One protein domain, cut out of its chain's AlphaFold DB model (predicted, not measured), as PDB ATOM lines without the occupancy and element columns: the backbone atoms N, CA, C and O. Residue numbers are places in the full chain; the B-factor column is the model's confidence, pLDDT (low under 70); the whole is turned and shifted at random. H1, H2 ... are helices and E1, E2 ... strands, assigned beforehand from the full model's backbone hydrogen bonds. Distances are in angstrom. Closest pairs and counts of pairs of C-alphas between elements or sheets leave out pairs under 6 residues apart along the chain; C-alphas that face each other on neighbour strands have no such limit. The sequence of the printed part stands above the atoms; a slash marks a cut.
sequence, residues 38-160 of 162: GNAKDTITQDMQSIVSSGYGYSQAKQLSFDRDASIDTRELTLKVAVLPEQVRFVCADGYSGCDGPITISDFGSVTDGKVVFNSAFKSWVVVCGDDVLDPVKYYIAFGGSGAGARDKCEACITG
ATOM      1  N   GLY A  38     167.199 203.961 156.871       54.75
ATOM      2  CA  GLY A  38     168.624 204.111 157.201       54.75
ATOM      3  C   GLY A  38     168.862 205.328 158.103       54.75
ATOM      4  O   GLY A  38     168.360 206.415 157.814       54.75
ATOM      5  N   ASN A  39     169.613 205.149 159.195       77.50
ATOM      6  CA  ASN A  39     169.972 206.231 160.111       77.50
ATOM      7  C   ASN A  39     170.680 207.343 159.323       77.50
ATOM      8  O   ASN A  39     171.697 207.100 158.673       77.50
ATOM      9  N   ALA A  40     170.149 208.565 159.374       82.12
ATOM     10  CA  ALA A  40     170.669 209.686 158.600       82.12
ATOM     11  C   ALA A  40     172.167 209.943 158.847       82.12
ATOM     12  O   ALA A  40     172.882 210.324 157.920       82.12
ATOM     13  N   LYS A  41     172.662 209.661 160.061       84.00
ATOM     14  CA  LYS A  41     174.094 209.738 160.383       84.00
ATOM     15  C   LYS A  41     174.938 208.768 159.568       84.00
ATOM     16  O   LYS A  41     176.018 209.141 159.116       84.00
ATOM     17  N   ASP A  42     174.476 207.534 159.407       85.94
ATOM     18  CA  ASP A  42     175.233 206.501 158.704       85.94
ATOM     19  C   ASP A  42     175.296 206.820 157.210       85.94
ATOM     20  O   ASP A  42     176.367 206.727 156.616       85.94
ATOM     21  N   THR A  43     174.200 207.322 156.629       87.44
ATOM     22  CA  THR A  43     174.190 207.781 155.233       87.44
ATOM     23  C   THR A  43     175.147 208.951 155.008       87.44
ATOM     24  O   THR A  43     175.926 208.925 154.060       87.44
ATOM     25  N   ILE A  44     175.140 209.952 155.897       88.88
ATOM     26  CA  ILE A  44     176.076 211.086 155.824       88.88
ATOM     27  C   ILE A  44     177.520 210.603 155.970       88.88
ATOM     28  O   ILE A  44     178.389 211.034 155.217       88.88
ATOM     29  N   THR A  45     177.777 209.675 156.896       88.75
ATOM     30  CA  THR A  45     179.110 209.084 157.085       88.75
ATOM     31  C   THR A  45     179.579 208.374 155.817       88.75
ATOM     32  O   THR A  45     180.712 208.574 155.391       88.75
ATOM     33  N   GLN A  46     178.724 207.556 155.203       89.06
ATOM     34  CA  GLN A  46     179.058 206.809 153.994       89.06
ATOM     35  C   GLN A  46     179.334 207.740 152.808       89.06
ATOM     36  O   GLN A  46     180.316 207.551 152.089       89.06
ATOM     37  N   ASP A  47     178.503 208.766 152.622       90.50
ATOM     38  CA  ASP A  47     178.710 209.759 151.567       90.50
ATOM     39  C   ASP A  47     180.023 210.512 151.787       90.50
ATOM     40  O   ASP A  47     180.819 210.666 150.864       90.50
ATOM     41  N   MET A  48     180.310 210.887 153.031       89.06
ATOM     42  CA  MET A  48     181.566 211.527 153.398       89.06
ATOM     43  C   MET A  48     182.777 210.619 153.145       89.06
ATOM     44  O   MET A  48     183.758 211.083 152.573       89.06
ATOM     45  N   GLN A  49     182.710 209.324 153.471       89.69
ATOM     46  CA  GLN A  49     183.766 208.356 153.132       89.69
ATOM     47  C   GLN A  49     184.005 208.263 151.626       89.69
ATOM     48  O   GLN A  49     185.157 208.196 151.192       89.69
ATOM     49  N   SER A  50     182.936 208.279 150.828       87.69
ATOM     50  CA  SER A  50     183.039 208.252 149.369       87.69
ATOM     51  C   SER A  50     183.754 209.491 148.829       87.69
ATOM     52  O   SER A  50     184.638 209.368 147.981       87.69
ATOM     53  N   ILE A  51     183.398 210.679 149.325       89.38
ATOM     54  CA  ILE A  51     184.010 211.940 148.888       89.38
ATOM     55  C   ILE A  51     185.462 212.040 149.351       89.38
ATOM     56  O   ILE A  51     186.333 212.365 148.549       89.38
ATOM     57  N   VAL A  52     185.757 211.671 150.598       87.06
ATOM     58  CA  VAL A  52     187.131 211.653 151.124       87.06
ATOM     59  C   VAL A  52     188.014 210.688 150.332       87.06
ATOM     60  O   VAL A  52     189.124 211.051 149.959       87.06
ATOM     61  N   SER A  53     187.511 209.495 150.000       84.25
ATOM     62  CA  SER A  53     188.255 208.517 149.188       84.25
ATOM     63  C   SER A  53     188.503 208.997 147.755       84.25
ATOM     64  O   SER A  53     189.480 208.587 147.133       84.25
ATOM     65  N   SER A  54     187.618 209.849 147.231       85.50
ATOM     66  CA  SER A  54     187.743 210.430 145.889       85.50
ATOM     67  C   SER A  54     188.622 211.685 145.869       85.50
ATOM     68  O   SER A  54     189.079 212.088 144.804       85.50
ATOM     69  N   GLY A  55     188.850 212.315 147.025       82.44
ATOM     70  CA  GLY A  55     189.580 213.578 147.172       82.44
ATOM     71  C   GLY A  55     188.761 214.824 146.814       82.44
ATOM     72  O   GLY A  55     189.010 215.884 147.372       82.44
ATOM     73  N   TYR A  56     187.753 214.700 145.948       85.81
ATOM     74  CA  TYR A  56     186.913 215.811 145.503       85.81
ATOM     75  C   TYR A  56     185.519 215.348 145.047       85.81
ATOM     76  O   TYR A  56     185.290 214.166 144.774       85.81
ATOM     77  N   GLY A  57     184.587 216.296 144.914       88.38
ATOM     78  CA  GLY A  57     183.278 216.101 144.284       88.38
ATOM     79  C   GLY A  57     182.097 216.276 145.238       88.38
ATOM     80  O   GLY A  57     182.209 216.910 146.284       88.38
ATOM     81  N   TYR A  58     180.942 215.725 144.861       90.12
ATOM     82  CA  TYR A  58     179.701 215.795 145.635       90.12
ATOM     83  C   TYR A  58     178.918 214.478 145.560       90.12
ATOM     84  O   TYR A  58     178.951 213.765 144.552       90.12
ATOM     85  N   SER A  59     178.209 214.145 146.634       90.81
ATOM     86  CA  SER A  59     177.317 212.994 146.696       90.81
ATOM     87  C   SER A  59     176.001 213.294 145.979       90.81
ATOM     88  O   SER A  59     175.640 214.445 145.719       90.81
ATOM     89  N   GLN A  60     175.254 212.245 145.636       88.25
ATOM     90  CA  GLN A  60     173.884 212.438 145.170       88.25
ATOM     91  C   GLN A  60     173.033 213.024 146.297       88.25
ATOM     92  O   GLN A  60     173.157 212.612 147.450       88.25
ATOM     93  N   ALA A  61     172.132 213.943 145.953       87.25
ATOM     94  CA  ALA A  61     171.199 214.492 146.923       87.25
ATOM     95  C   ALA A  61     170.255 213.399 147.436       87.25
ATOM     96  O   ALA A  61     169.555 212.752 146.654       87.25
ATOM     97  N   LYS A  62     170.209 213.222 148.757       87.56
ATOM     98  CA  LYS A  62     169.373 212.216 149.420       87.56
ATOM     99  C   LYS A  62     168.440 212.879 150.410       87.56
ATOM    100  O   LYS A  62     168.872 213.685 151.225       87.56
ATOM    101  N   GLN A  63     167.166 212.505 150.388       85.75
ATOM    102  CA  GLN A  63     166.242 212.927 151.434       85.75
ATOM    103  C   GLN A  63     166.433 212.049 152.677       85.75
ATOM    104  O   GLN A  63     166.240 210.833 152.619       85.75
ATOM    105  N   LEU A  64     166.808 212.660 153.795       85.12
ATOM    106  CA  LEU A  64     167.035 211.999 155.076       85.12
ATOM    107  C   LEU A  64     166.004 212.464 156.100       85.12
ATOM    108  O   LEU A  64     165.554 213.609 156.064       85.12
ATOM    109  N   SER A  65     165.615 211.553 156.993       82.56
ATOM    110  CA  SER A  65     164.744 211.854 158.134       82.56
ATOM    111  C   SER A  65     165.584 211.881 159.405       82.56
ATOM    112  O   SER A  65     166.365 210.963 159.646       82.56
ATOM    113  N   PHE A  66     165.415 212.929 160.196       80.31
ATOM    114  CA  PHE A  66     166.075 213.142 161.473       80.31
ATOM    115  C   PHE A  66     165.023 213.091 162.568       80.31
ATOM    116  O   PHE A  66     163.971 213.724 162.447       80.31
ATOM    117  N   ASP A  67     165.300 212.331 163.621       79.62
ATOM    118  CA  ASP A  67     164.433 212.287 164.788       79.62
ATOM    119  C   ASP A  67     164.585 213.559 165.625       79.62
ATOM    120  O   ASP A  67     165.607 214.248 165.590       79.62
ATOM    121  N   ARG A  68     163.557 213.856 166.420       75.62
ATOM    122  CA  ARG A  68     163.630 214.909 167.430       75.62
ATOM    123  C   ARG A  68     164.761 214.610 168.421       75.62
ATOM    124  O   ARG A  68     164.944 213.465 168.819       75.62
ATOM    125  N   ASP A  69     165.488 215.649 168.818       73.25
ATOM    126  CA  ASP A  69     166.649 215.612 169.714       73.25
ATOM    127  C   ASP A  69     167.836 214.796 169.163       73.25
ATOM    128  O   ASP A  69     168.857 214.624 169.841       73.25
ATOM    129  N   ALA A  70     167.758 214.330 167.907       77.25
ATOM    130  CA  ALA A  70     168.913 213.781 167.223       77.25
ATOM    131  C   ALA A  70     169.977 214.872 167.071       77.25
ATOM    132  O   ALA A  70     169.687 216.061 166.927       77.25
ATOM    133  N   SER A  71     171.242 214.470 167.094       77.81
ATOM    134  CA  SER A  71     172.340 215.401 166.862       77.81
ATOM    135  C   SER A  71     173.454 214.751 166.079       77.81
ATOM    136  O   SER A  71     173.741 213.586 166.313       77.81
ATOM    137  N   ILE A  72     174.073 215.482 165.162       80.56
ATOM    138  CA  ILE A  72     175.191 215.024 164.339       80.56
ATOM    139  C   ILE A  72     176.407 215.829 164.741       80.56
ATOM    140  O   ILE A  72     176.395 217.053 164.646       80.56
ATOM    141  N   ASP A  73     177.446 215.138 165.185       81.25
ATOM    142  CA  ASP A  73     178.708 215.749 165.567       81.25
ATOM    143  C   ASP A  73     179.764 215.429 164.502       81.25
ATOM    144  O   ASP A  73     179.951 214.273 164.116       81.25
ATOM    145  N   THR A  74     180.462 216.452 164.022       78.56
ATOM    146  CA  THR A  74     181.617 216.308 163.132       78.56
ATOM    147  C   THR A  74     182.661 215.380 163.728       78.56
ATOM    148  O   THR A  74     183.234 214.599 162.986       78.56
ATOM    149  N   ARG A  75     182.879 215.354 165.047       75.81
ATOM    150  CA  ARG A  75     183.798 214.412 165.704       75.81
ATOM    151  C   ARG A  75     183.368 212.964 165.497       75.81
ATOM    152  O   ARG A  75     184.195 212.126 165.162       75.81
ATOM    153  N   GLU A  76     182.078 212.666 165.637       78.62
ATOM    154  CA  GLU A  76     181.552 211.316 165.385       78.62
ATOM    155  C   GLU A  76     181.709 210.907 163.916       78.62
ATOM    156  O   GLU A  76     182.052 209.758 163.630       78.62
ATOM    157  N   LEU A  77     181.481 211.845 162.991       79.81
ATOM    158  CA  LEU A  77     181.667 211.616 161.558       79.81
ATOM    159  C   LEU A  77     183.153 211.403 161.232       79.81
ATOM    160  O   LEU A  77     183.538 210.380 160.678       79.81
ATOM    161  N   THR A  78     184.006 212.333 161.642       80.00
ATOM    162  CA  THR A  78     185.447 212.358 161.354       80.00
ATOM    163  C   THR A  78     186.211 211.171 161.933       80.00
ATOM    164  O   THR A  78     187.092 210.647 161.253       80.00
ATOM    165  N   LEU A  79     185.828 210.658 163.110       77.44
ATOM    166  CA  LEU A  79     186.399 209.427 163.678       77.44
ATOM    167  C   LEU A  79     186.256 208.220 162.739       77.44
ATOM    168  O   LEU A  79     187.123 207.349 162.721       77.44
ATOM    169  N   LYS A  80     185.178 208.165 161.948       77.25
ATOM    170  CA  LYS A  80     184.917 207.077 160.995       77.25
ATOM    171  C   LYS A  80     185.544 207.308 159.617       77.25
ATOM    172  O   LYS A  80     185.602 206.367 158.827       77.25
ATOM    173  N   VAL A  81     185.961 208.538 159.303       79.25
ATOM    174  CA  VAL A  81     186.443 208.928 157.963       79.25
ATOM    175  C   VAL A  81     187.914 209.377 157.956       79.25
ATOM    176  O   VAL A  81     188.483 209.606 156.897       79.25
ATOM    177  N   ALA A  82     188.568 209.429 159.121       80.50
ATOM    178  CA  ALA A  82     189.979 209.801 159.270       80.50
ATOM    179  C   ALA A  82     190.326 211.193 158.700       80.50
ATOM    180  O   ALA A  82     191.396 211.398 158.134       80.50
ATOM    181  N   VAL A  83     189.428 212.161 158.888       83.12
ATOM    182  CA  VAL A  83     189.662 213.591 158.607       83.12
ATOM    183  C   VAL A  83     189.629 214.389 159.910       83.12
ATOM    184  O   VAL A  83     189.184 213.871 160.930       83.12
ATOM    185  N   LEU A  84     190.114 215.630 159.921       81.94
ATOM    186  CA  LEU A  84     190.062 216.459 161.131       81.94
ATOM    187  C   LEU A  84     188.678 217.119 161.274       81.94
ATOM    188  O   LEU A  84     188.102 217.521 160.263       81.94
ATOM    189  N   PRO A  85     188.130 217.279 162.495       78.50
ATOM    190  CA  PRO A  85     186.837 217.940 162.699       78.50
ATOM    191  C   PRO A  85     186.761 219.350 162.104       78.50
ATOM    192  O   PRO A  85     185.737 219.714 161.540       78.50
ATOM    193  N   GLU A  86     187.854 220.116 162.165       79.88
ATOM    194  CA  GLU A  86     187.958 221.455 161.563       79.88
ATOM    195  C   GLU A  86     187.859 221.473 160.031       79.88
ATOM    196  O   GLU A  86     187.548 222.510 159.449       79.88
ATOM    197  N   GLN A  87     188.076 220.330 159.372       83.81
ATOM    198  CA  GLN A  87     187.977 220.203 157.919       83.81
ATOM    199  C   GLN A  87     186.541 219.978 157.442       83.81
ATOM    200  O   GLN A  87     186.319 219.904 156.235       83.81
ATOM    201  N   VAL A  88     185.577 219.851 158.359       84.62
ATOM    202  CA  VAL A  88     184.182 219.529 158.056       84.62
ATOM    203  C   VAL A  88     183.267 220.630 158.566       84.62
ATOM    204  O   VAL A  88     183.321 220.999 159.738       84.62
ATOM    205  N   ARG A  89     182.369 221.125 157.712       84.25
ATOM    206  CA  ARG A  89     181.381 222.140 158.092       84.25
ATOM    207  C   ARG A  89     179.974 221.768 157.636       84.25
ATOM    208  O   ARG A  89     179.774 221.211 156.561       84.25
ATOM    209  N   PHE A  90     178.986 222.115 158.454       85.06
ATOM    210  CA  PHE A  90     177.574 222.029 158.092       85.06
ATOM    211  C   PHE A  90     177.113 223.343 157.460       85.06
ATOM    212  O   PHE A  90     177.436 224.411 157.974       85.06
ATOM    213  N   VAL A  91     176.361 223.266 156.362       82.88
ATOM    214  CA  VAL A  91     175.835 224.437 155.641       82.88
ATOM    215  C   VAL A  91     174.375 224.209 155.254       82.88
ATOM    216  O   VAL A  91     173.935 223.069 155.121       82.88
ATOM    217  N   CYS A  92     173.603 225.277 155.072       81.69
ATOM    218  CA  CYS A  92     172.200 225.195 154.665       81.69
ATOM    219  C   CYS A  92     171.978 225.994 153.383       81.69
ATOM    220  O   CYS A  92     172.557 227.064 153.218       81.69
ATOM    221  N   ALA A  93     171.117 225.492 152.500       79.75
ATOM    222  CA  ALA A  93     170.657 226.220 151.325       79.75
ATOM    223  C   ALA A  93     169.981 227.547 151.706       79.75
ATOM    224  O   ALA A  93     169.369 227.662 152.769       79.75
ATOM    225  N   ASP A  94     170.048 228.539 150.822       69.06
ATOM    226  CA  ASP A  94     169.464 229.853 151.085       69.06
ATOM    227  C   ASP A  94     167.940 229.755 151.274       69.06
ATOM    228  O   ASP A  94     167.247 228.982 150.607       69.06
ATOM    229  N   GLY A  95     167.405 230.512 152.238       58.97
ATOM    230  CA  GLY A  95     166.001 230.401 152.654       58.97
ATOM    231  C   GLY A  95     165.695 229.173 153.523       58.97
ATOM    232  O   GLY A  95     164.563 229.008 153.975       58.97
ATOM    233  N   TYR A  96     166.699 228.340 153.807       62.81
ATOM    234  CA  TYR A  96     166.665 227.297 154.823       62.81
ATOM    235  C   TYR A  96     167.331 227.865 156.081       62.81
ATOM    236  O   TYR A  96     168.547 227.831 156.240       62.81
ATOM    237  N   SER A  97     166.527 228.467 156.956       51.12
ATOM    238  CA  SER A  97     166.936 229.372 158.047       51.12
ATOM    239  C   SER A  97     167.824 228.775 159.171       51.12
ATOM    240  O   SER A  97     167.905 229.350 160.250       51.12
ATOM    241  N   GLY A  98     168.461 227.613 158.971       52.66
ATOM    242  CA  GLY A  98     169.035 226.768 160.027       52.66
ATOM    243  C   GLY A  98     170.544 226.862 160.223       52.66
ATOM    244  O   GLY A  98     171.025 226.353 161.233       52.66
ATOM    245  N   CYS A  99     171.285 227.488 159.297       53.12
ATOM    246  CA  CYS A  99     172.757 227.460 159.316       53.12
ATOM    247  C   CYS A  99     173.481 228.821 159.213       53.12
ATOM    248  O   CYS A  99     174.707 228.812 159.265       53.12
ATOM    249  N   ASP A 100     172.794 229.967 159.117       45.97
ATOM    250  CA  ASP A 100     173.452 231.289 159.030       45.97
ATOM    251  C   ASP A 100     173.362 232.064 160.366       45.97
ATOM    252  O   ASP A 100     172.330 232.656 160.681       45.97
ATOM    253  N   GLY A 101     174.456 232.104 161.143       40.22
ATOM    254  CA  GLY A 101     174.605 232.948 162.351       40.22
ATOM    255  C   GLY A 101     173.825 232.476 163.595       40.22
ATOM    256  O   GLY A 101     173.004 231.577 163.471       40.22
ATOM    257  N   PRO A 102     174.090 233.016 164.812       34.31
ATOM    258  CA  PRO A 102     173.685 232.411 166.090       34.31
ATOM    259  C   PRO A 102     172.172 232.150 166.112       34.31
ATOM    260  O   PRO A 102     171.359 233.062 165.998       34.31
ATOM    261  N   ILE A 103     171.829 230.866 166.181       43.75
ATOM    262  CA  ILE A 103     170.715 230.275 165.430       43.75
ATOM    263  C   ILE A 103     169.377 230.420 166.132       43.75
ATOM    264  O   ILE A 103     169.255 230.140 167.323       43.75
ATOM    265  N   THR A 104     168.346 230.692 165.334       35.75
ATOM    266  CA  THR A 104     166.966 230.315 165.648       35.75
ATOM    267  C   THR A 104     166.240 229.813 164.390       35.75
ATOM    268  O   THR A 104     165.674 230.614 163.650       35.75
ATOM    269  N   ILE A 105     166.177 228.486 164.190       44.28
ATOM    270  CA  ILE A 105     164.935 227.822 163.744       44.28
ATOM    271  C   ILE A 105     164.433 227.002 164.927       44.28
ATOM    272  O   ILE A 105     165.198 226.314 165.591       44.28
ATOM    273  N   SER A 106     163.126 226.996 165.138       48.22
ATOM    274  CA  SER A 106     162.421 226.055 166.010       48.22
ATOM    275  C   SER A 106     162.732 224.557 165.790       48.22
ATOM    276  O   SER A 106     162.474 223.788 166.709       48.22
ATOM    277  N   ASP A 107     163.309 224.142 164.648       47.69
ATOM    278  CA  ASP A 107     163.552 222.735 164.265       47.69
ATOM    279  C   ASP A 107     165.040 222.327 164.252       47.69
ATOM    280  O   ASP A 107     165.355 221.156 164.448       47.69
ATOM    281  N   PHE A 108     165.966 223.277 164.092       51.66
ATOM    282  CA  PHE A 108     167.406 223.086 164.293       51.66
ATOM    283  C   PHE A 108     167.772 223.762 165.613       51.66
ATOM    284  O   PHE A 108     167.834 224.984 165.690       51.66
ATOM    285  N   GLY A 109     167.968 222.981 166.672       49.00
ATOM    286  CA  GLY A 109     168.211 223.517 168.009       49.00
ATOM    287  C   GLY A 109     169.497 224.305 168.140       49.00
ATOM    288  O   GLY A 109     169.505 225.370 168.749       49.00
ATOM    289  N   SER A 110     170.574 223.803 167.546       54.38
ATOM    290  CA  SER A 110     171.849 224.510 167.477       54.38
ATOM    291  C   SER A 110     172.734 223.867 166.417       54.38
ATOM    292  O   SER A 110     172.994 222.665 166.488       54.38
ATOM    293  N   VAL A 111     173.239 224.661 165.481       53.03
ATOM    294  CA  VAL A 111     174.452 224.371 164.708       53.03
ATOM    295  C   VAL A 111     175.587 225.163 165.356       53.03
ATOM    296  O   VAL A 111     175.707 226.370 165.191       53.03
ATOM    297  N   THR A 112     176.361 224.503 166.207       57.50
ATOM    298  CA  THR A 112     177.615 225.062 166.745       57.50
ATOM    299  C   THR A 112     178.768 224.526 165.899       57.50
ATOM    300  O   THR A 112     178.575 223.517 165.218       57.50
ATOM    301  N   ASP A 113     179.949 225.152 165.938       59.09
ATOM    302  CA  ASP A 113     181.145 224.636 165.259       59.09
ATOM    303  C   ASP A 113     181.337 223.148 165.583       59.09
ATOM    304  O   ASP A 113     181.692 222.756 166.696       59.09
ATOM    305  N   GLY A 114     181.018 222.311 164.599       66.06
ATOM    306  CA  GLY A 114     181.145 220.871 164.693       66.06
ATOM    307  C   GLY A 114     179.936 220.076 165.197       66.06
ATOM    308  O   GLY A 114     180.068 218.860 165.264       66.06
ATOM    309  N   LYS A 115     178.766 220.657 165.505       73.00
ATOM    310  CA  LYS A 115     177.576 219.878 165.917       73.00
ATOM    311  C   LYS A 115     176.256 220.496 165.457       73.00
ATOM    312  O   LYS A 115     176.004 221.662 165.731       73.00
ATOM    313  N   VAL A 116     175.382 219.681 164.867       74.75
ATOM    314  CA  VAL A 116     173.972 220.000 164.575       74.75
ATOM    315  C   VAL A 116     173.069 219.266 165.558       74.75
ATOM    316  O   VAL A 116     173.234 218.067 165.746       74.75
ATOM    317  N   VAL A 117     172.101 219.950 166.162       73.06
ATOM    318  CA  VAL A 117     171.021 219.355 166.972       73.06
ATOM    319  C   VAL A 117     169.680 219.669 166.315       73.06
ATOM    320  O   VAL A 117     169.463 220.807 165.905       73.06
ATOM    321  N   PHE A 118     168.776 218.693 166.245       73.88
ATOM    322  CA  PHE A 118     167.421 218.858 165.717       73.88
ATOM    323  C   PHE A 118     166.412 218.939 166.871       73.88
ATOM    324  O   PHE A 118     166.340 218.040 167.697       73.88
ATOM    325  N   ASN A 119     165.622 220.007 166.939       68.06
ATOM    326  CA  ASN A 119     164.600 220.228 167.970       68.06
ATOM    327  C   ASN A 119     163.257 219.551 167.656       68.06
ATOM    328  O   ASN A 119     162.391 219.438 168.527       68.06
ATOM    329  N   SER A 120     163.061 219.119 166.412       66.88
ATOM    330  CA  SER A 120     161.860 218.431 165.952       66.88
ATOM    331  C   SER A 120     162.226 217.361 164.925       66.88
ATOM    332  O   SER A 120     163.336 217.342 164.389       66.88
ATOM    333  N   ALA A 121     161.300 216.432 164.679       71.81
ATOM    334  CA  ALA A 121     161.487 215.456 163.620       71.81
ATOM    335  C   ALA A 121     161.427 216.168 162.264       71.81
ATOM    336  O   ALA A 121     160.457 216.867 161.966       71.81
ATOM    337  N   PHE A 122     162.451 215.975 161.440       71.75
ATOM    338  CA  PHE A 122     162.674 216.797 160.261       71.75
ATOM    339  C   PHE A 122     163.114 215.968 159.061       71.75
ATOM    340  O   PHE A 122     163.874 215.014 159.197       71.75
ATOM    341  N   LYS A 123     162.660 216.343 157.862       80.44
ATOM    342  CA  LYS A 123     163.148 215.762 156.607       80.44
ATOM    343  C   LYS A 123     163.908 216.812 155.820       80.44
ATOM    344  O   LYS A 123     163.349 217.854 155.494       80.44
ATOM    345  N   SER A 124     165.148 216.502 155.463       81.62
ATOM    346  CA  SER A 124     166.000 217.393 154.678       81.62
ATOM    347  C   SER A 124     166.643 216.650 153.526       81.62
ATOM    348  O   SER A 124     166.946 215.463 153.641       81.62
ATOM    349  N   TRP A 125     166.866 217.351 152.423       86.38
ATOM    350  CA  TRP A 125     167.792 216.885 151.407       86.38
ATOM    351  C   TRP A 125     169.210 217.168 151.866       86.38
ATOM    352  O   TRP A 125     169.511 218.284 152.283       86.38
ATOM    353  N   VAL A 126     170.061 216.155 151.784       88.56
ATOM    354  CA  VAL A 126     171.455 216.235 152.194       88.56
ATOM    355  C   VAL A 126     172.354 215.918 151.015       88.56
ATOM    356  O   VAL A 126     172.104 214.969 150.270       88.56
ATOM    357  N   VAL A 127     173.391 216.735 150.868       91.00
ATOM    358  CA  VAL A 127     174.502 216.542 149.935       91.00
ATOM    359  C   VAL A 127     175.791 216.685 150.728       91.00
ATOM    360  O   VAL A 127     175.938 217.619 151.512       91.00
ATOM    361  N   VAL A 128     176.725 215.762 150.527       91.75
ATOM    362  CA  VAL A 128     178.087 215.880 151.050       91.75
ATOM    363  C   VAL A 128     178.997 216.221 149.893       91.75
ATOM    364  O   VAL A 128     178.931 215.571 148.855       91.75
ATOM    365  N   CYS A 129     179.850 217.218 150.048       91.75
ATOM    366  CA  CYS A 129     180.801 217.595 149.019       91.75
ATOM    367  C   CYS A 129     182.158 217.914 149.636       91.75
ATOM    368  O   CYS A 129     182.263 218.148 150.840       91.75
ATOM    369  N   GLY A 130     183.209 217.876 148.830       90.31
ATOM    370  CA  GLY A 130     184.528 218.267 149.283       90.31
ATOM    371  C   GLY A 130     185.522 218.504 148.166       90.31
ATOM    372  O   GLY A 130     185.275 218.163 147.009       90.31
ATOM    373  N   ASP A 131     186.631 219.107 148.563       84.38
ATOM    374  CA  ASP A 131     187.773 219.459 147.732       84.38
ATOM    375  C   ASP A 131     189.025 219.483 148.626       84.38
ATOM    376  O   ASP A 131     189.049 220.139 149.675       84.38
ATOM    377  N   ASP A 132     190.053 218.722 148.257       75.00
ATOM    378  CA  ASP A 132     191.276 218.559 149.042       75.00
ATOM    379  C   ASP A 132     192.210 219.777 148.998       75.00
ATOM    380  O   ASP A 132     193.129 219.864 149.828       75.00
ATOM    381  N   VAL A 133     191.935 220.719 148.087       75.12
ATOM    382  CA  VAL A 133     192.692 221.954 147.853       75.12
ATOM    383  C   VAL A 133     192.264 223.088 148.795       75.12
ATOM    384  O   VAL A 133     193.029 224.030 149.004       75.12
ATOM    385  N   LEU A 134     191.076 223.008 149.401       68.81
ATOM    386  CA  LEU A 134     190.575 224.043 150.308       68.81
ATOM    387  C   LEU A 134     191.242 223.978 151.691       68.81
ATOM    388  O   LEU A 134     191.475 222.907 152.250       68.81
ATOM    389  N   ASP A 135     191.523 225.146 152.266       68.94
ATOM    390  CA  ASP A 135     192.117 225.307 153.597       68.94
ATOM    391  C   ASP A 135     191.342 226.399 154.358       68.94
ATOM    392  O   ASP A 135     191.153 227.488 153.805       68.94
ATOM    393  N   PRO A 136     190.844 226.164 155.589       73.25
ATOM    394  CA  PRO A 136     190.941 224.942 156.403       73.25
ATOM    395  C   PRO A 136     189.800 223.932 156.213       73.25
ATOM    396  O   PRO A 136     189.943 222.775 156.605       73.25
ATOM    397  N   VAL A 137     188.671 224.336 155.623       81.50
ATOM    398  CA  VAL A 137     187.486 223.474 155.466       81.50
ATOM    399  C   VAL A 137     187.508 222.788 154.107       81.50
ATOM    400  O   VAL A 137     187.407 223.452 153.081       81.50
ATOM    401  N   LYS A 138     187.590 221.455 154.114       86.12
ATOM    402  CA  LYS A 138     187.692 220.613 152.910       86.12
ATOM    403  C   LYS A 138     186.390 219.933 152.533       86.12
ATOM    404  O   LYS A 138     186.200 219.581 151.376       86.12
ATOM    405  N   TYR A 139     185.503 219.723 153.502       89.19
ATOM    406  CA  TYR A 139     184.274 218.964 153.325       89.19
ATOM    407  C   TYR A 139     183.085 219.733 153.888       89.19
ATOM    408  O   TYR A 139     183.116 220.236 155.012       89.19
ATOM    409  N   TYR A 140     182.006 219.776 153.118       88.81
ATOM    410  CA  TYR A 140     180.758 220.410 153.503       88.81
ATOM    411  C   TYR A 140     179.626 219.390 153.494       88.81
ATOM    412  O   TYR A 140     179.540 218.527 152.620       88.81
ATOM    413  N   ILE A 141     178.743 219.503 154.477       89.44
ATOM    414  CA  ILE A 141     177.501 218.738 154.561       89.44
ATOM    415  C   ILE A 141     176.371 219.754 154.446       89.44
ATOM    416  O   ILE A 141     176.103 220.507 155.384       89.44
ATOM    417  N   ALA A 142     175.761 219.802 153.267       88.88
ATOM    418  CA  ALA A 142     174.733 220.764 152.922       88.88
ATOM    419  C   ALA A 142     173.331 220.198 153.154       88.88
ATOM    420  O   ALA A 142     173.010 219.106 152.684       88.88
ATOM    421  N   PHE A 143     172.489 220.972 153.836       85.81
ATOM    422  CA  PHE A 143     171.073 220.690 154.059       85.81
ATOM    423  C   PHE A 143     170.200 221.601 153.192       85.81
ATOM    424  O   PHE A 143     170.491 222.786 153.037       85.81
ATOM    425  N   GLY A 144     169.097 221.084 152.656       82.19
ATOM    426  CA  GLY A 144     168.191 221.876 151.829       82.19
ATOM    427  C   GLY A 144     166.764 221.345 151.774       82.19
ATOM    428  O   GLY A 144     166.481 220.175 152.034       82.19
ATOM    429  N   GLY A 145     165.834 222.225 151.399       79.31
ATOM    430  CA  GLY A 145     164.429 221.863 151.168       79.31
ATOM    431  C   GLY A 145     164.216 221.058 149.885       79.31
ATOM    432  O   GLY A 145     163.215 220.358 149.746       79.31
ATOM    433  N   SER A 146     165.183 221.112 148.970       83.44
ATOM    434  CA  SER A 146     165.227 220.352 147.726       83.44
ATOM    435  C   SER A 146     166.636 219.810 147.489       83.44
ATOM    436  O   SER A 146     167.618 220.364 147.990       83.44
ATOM    437  N   GLY A 147     166.743 218.741 146.694       83.88
ATOM    438  CA  GLY A 147     168.045 218.182 146.329       83.88
ATOM    439  C   GLY A 147     168.918 219.163 145.542       83.88
ATOM    440  O   GLY A 147     170.123 219.202 145.758       83.88
ATOM    441  N   ALA A 148     168.301 219.995 144.693       87.12
ATOM    442  CA  ALA A 148     168.992 221.060 143.967       87.12
ATOM    443  C   ALA A 148     169.534 222.133 144.923       87.12
ATOM    444  O   ALA A 148     170.721 222.412 144.894       87.12
ATOM    445  N   GLY A 149     168.716 222.640 145.852       85.62
ATOM    446  CA  GLY A 149     169.162 223.681 146.784       85.62
ATOM    447  C   GLY A 149     170.302 223.225 147.700       85.62
ATOM    448  O   GLY A 149     171.247 223.976 147.927       85.62
ATOM    449  N   ALA A 150     170.251 221.981 148.194       86.94
ATOM    450  CA  ALA A 150     171.351 221.409 148.977       86.94
ATOM    451  C   ALA A 150     172.640 221.306 148.144       86.94
ATOM    452  O   ALA A 150     173.723 221.633 148.626       86.94
ATOM    453  N   ARG A 151     172.520 220.886 146.882       89.62
ATOM    454  CA  ARG A 151     173.651 220.759 145.965       89.62
ATOM    455  C   ARG A 151     174.270 222.111 145.618       89.62
ATOM    456  O   ARG A 151     175.477 222.257 145.777       89.62
ATOM    457  N   ASP A 152     173.455 223.075 145.204       89.31
ATOM    458  CA  ASP A 152     173.901 224.412 144.805       89.31
ATOM    459  C   ASP A 152     174.665 225.086 145.951       89.31
ATOM    460  O   ASP A 152     175.734 225.657 145.739       89.31
ATOM    461  N   LYS A 153     174.180 224.941 147.194       88.12
ATOM    462  CA  LYS A 153     174.902 225.444 148.367       88.12
ATOM    463  C   LYS A 153     176.230 224.724 148.577       88.12
ATOM    464  O   LYS A 153     177.233 225.374 148.846       88.12
ATOM    465  N   CYS A 154     176.257 223.400 148.448       89.12
ATOM    466  CA  CYS A 154     177.492 222.636 148.611       89.12
ATOM    467  C   CYS A 154     178.559 223.054 147.579       89.12
ATOM    468  O   CYS A 154     179.709 223.306 147.937       89.12
ATOM    469  N   GLU A 155     178.165 223.207 146.310       88.00
ATOM    470  CA  GLU A 155     179.041 223.676 145.227       88.00
ATOM    471  C   GLU A 155     179.515 225.124 145.451       88.00
ATOM    472  O   GLU A 155     180.697 225.431 145.261       88.00
ATOM    473  N   ALA A 156     178.633 226.009 145.926       86.62
ATOM    474  CA  ALA A 156     179.001 227.377 146.286       86.62
ATOM    475  C   ALA A 156     180.082 227.403 147.380       86.62
ATOM    476  O   ALA A 156     181.024 228.189 147.303       86.62
ATOM    477  N   CYS A 157     180.004 226.508 148.367       83.69
ATOM    478  CA  CYS A 157     180.962 226.485 149.470       83.69
ATOM    479  C   CYS A 157     182.325 225.903 149.079       83.69
ATOM    480  O   CYS A 157     183.349 226.386 149.562       83.69
ATOM    481  N   ILE A 158     182.366 224.950 148.142       84.31
ATOM    482  CA  ILE A 158     183.634 224.483 147.557       84.31
ATOM    483  C   ILE A 158     184.305 225.582 146.725       84.31
ATOM    484  O   ILE A 158     185.522 225.714 146.717       84.31
ATOM    485  N   THR A 159     183.522 226.417 146.044       81.75
ATOM    486  CA  THR A 159     184.051 227.510 145.211       81.75
ATOM    487  C   THR A 159     184.335 228.800 145.993       81.75
ATOM    488  O   THR A 159     184.669 229.823 145.395       81.75
ATOM    489  N   GLY A 160     184.232 228.769 147.328       73.00
ATOM    490  CA  GLY A 160     184.540 229.900 148.210       73.00
ATOM    491  C   GLY A 160     183.464 230.989 148.270       73.00
ATOM    492  O   GLY A 160     183.754 232.109 148.676       73.00
TER     493      GLY A 160
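AT A GLANCE: This is residues 38 to 160 of the 162 residues of an uncharacterized protein of Candidatus Micrarchaeota archaeon (UniProt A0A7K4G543). A strongly twisted sheet of five strands, E1, E2, E4, E7 and E8, stands between two helices, H1 over one face and H3 over the opposite face. A second, small sheet of E3, E6 and E5 lies beside H1 on the side away from H3, and the short helix H2 packs on H1. The printed part has 123 residues with three named helices and eight named strands, in the order H1 E1 E2 E3 H2 E4 E5 E6 E7 E8 H3. The larger sheet is branched and mixed, the smaller runs E3 E6 E5, all antiparallel, and the class is mixed, helices and strands. The whole is compact, with a radius of gyration of the C-alphas of 12.9 A and spans of 35 by 26 by 26 A.

HOW THE PARTS SIT: In the branched sheet, E7, residues 122 to 131, has E1, residues 56 to 58, and E2, residues 62 to 66, on one side and E8, residues 139 to 144, on the other side. The pairing is staggered: E1 is antiparallel to E7, with N 57 and O 130 at 2.9 A, and E2 is antiparallel to it farther back, with N 64 and O 124 at 2.8 A. E7 and E8 form a hairpin, with N 127 and O 142 at 3.0 A. E4, residues 88 to 92, is parallel to E8, with N 91 and O 141 at 2.9 A. H1, residues 40 to 54, is on this sheet at a height of 7.9 A over it and runs along the strands, at 14 degrees to E7 on the local plane; the C-alphas of Met 48 and Val 128, the closest of H1 and E7, are 6.0 A apart. H3, residues 147 to 158, is on the opposite face at a height of 6.9 A, over E7 and E8; the C-alphas of Gly 144 and Ala 150, the closest of E8 and H3, are 4.3 A apart. H2, residues 74 to 81, touches H1 at a steep tilt of 53 degrees, the same way, closest at the C-alphas of Gln 49 and Val 81, 5.6 A. In the small sheet, E6, residues 115 to 118, is antiparallel to E3, residues 71 to 73, with N 72 and O 116 at 2.8 A. E5, residues 108 to 112, and E6 form a hairpin, with N 109 and O 117 at 2.7 A. In H1 and H3 every O i to N i+4 pair is within hydrogen-bond range; in H2, 3 of 4 are.

IN THESE COORDINATES: H1 begins at C-alpha 40, (170.669, 209.686, 158.600), and measures 21.3 A from first to last C-alpha. E7 measures 28.2 A, E8 16.4 A and E4 13.7 A. H3 measures 16.9 A and ends at C-alpha 158, (183.634, 224.483, 147.557).

THE WHOLE: The C-alphas of Ser 120 and Val 133, the two farthest apart, are 35.9 A from each other. The printed part has no cut. The link E4 to E5, residues 93 to 107, is long. The mean pLDDT of the printed part is 77.1; it is under 70 at residues 38, 94 to 114, 119 to 120 and 134 to 135.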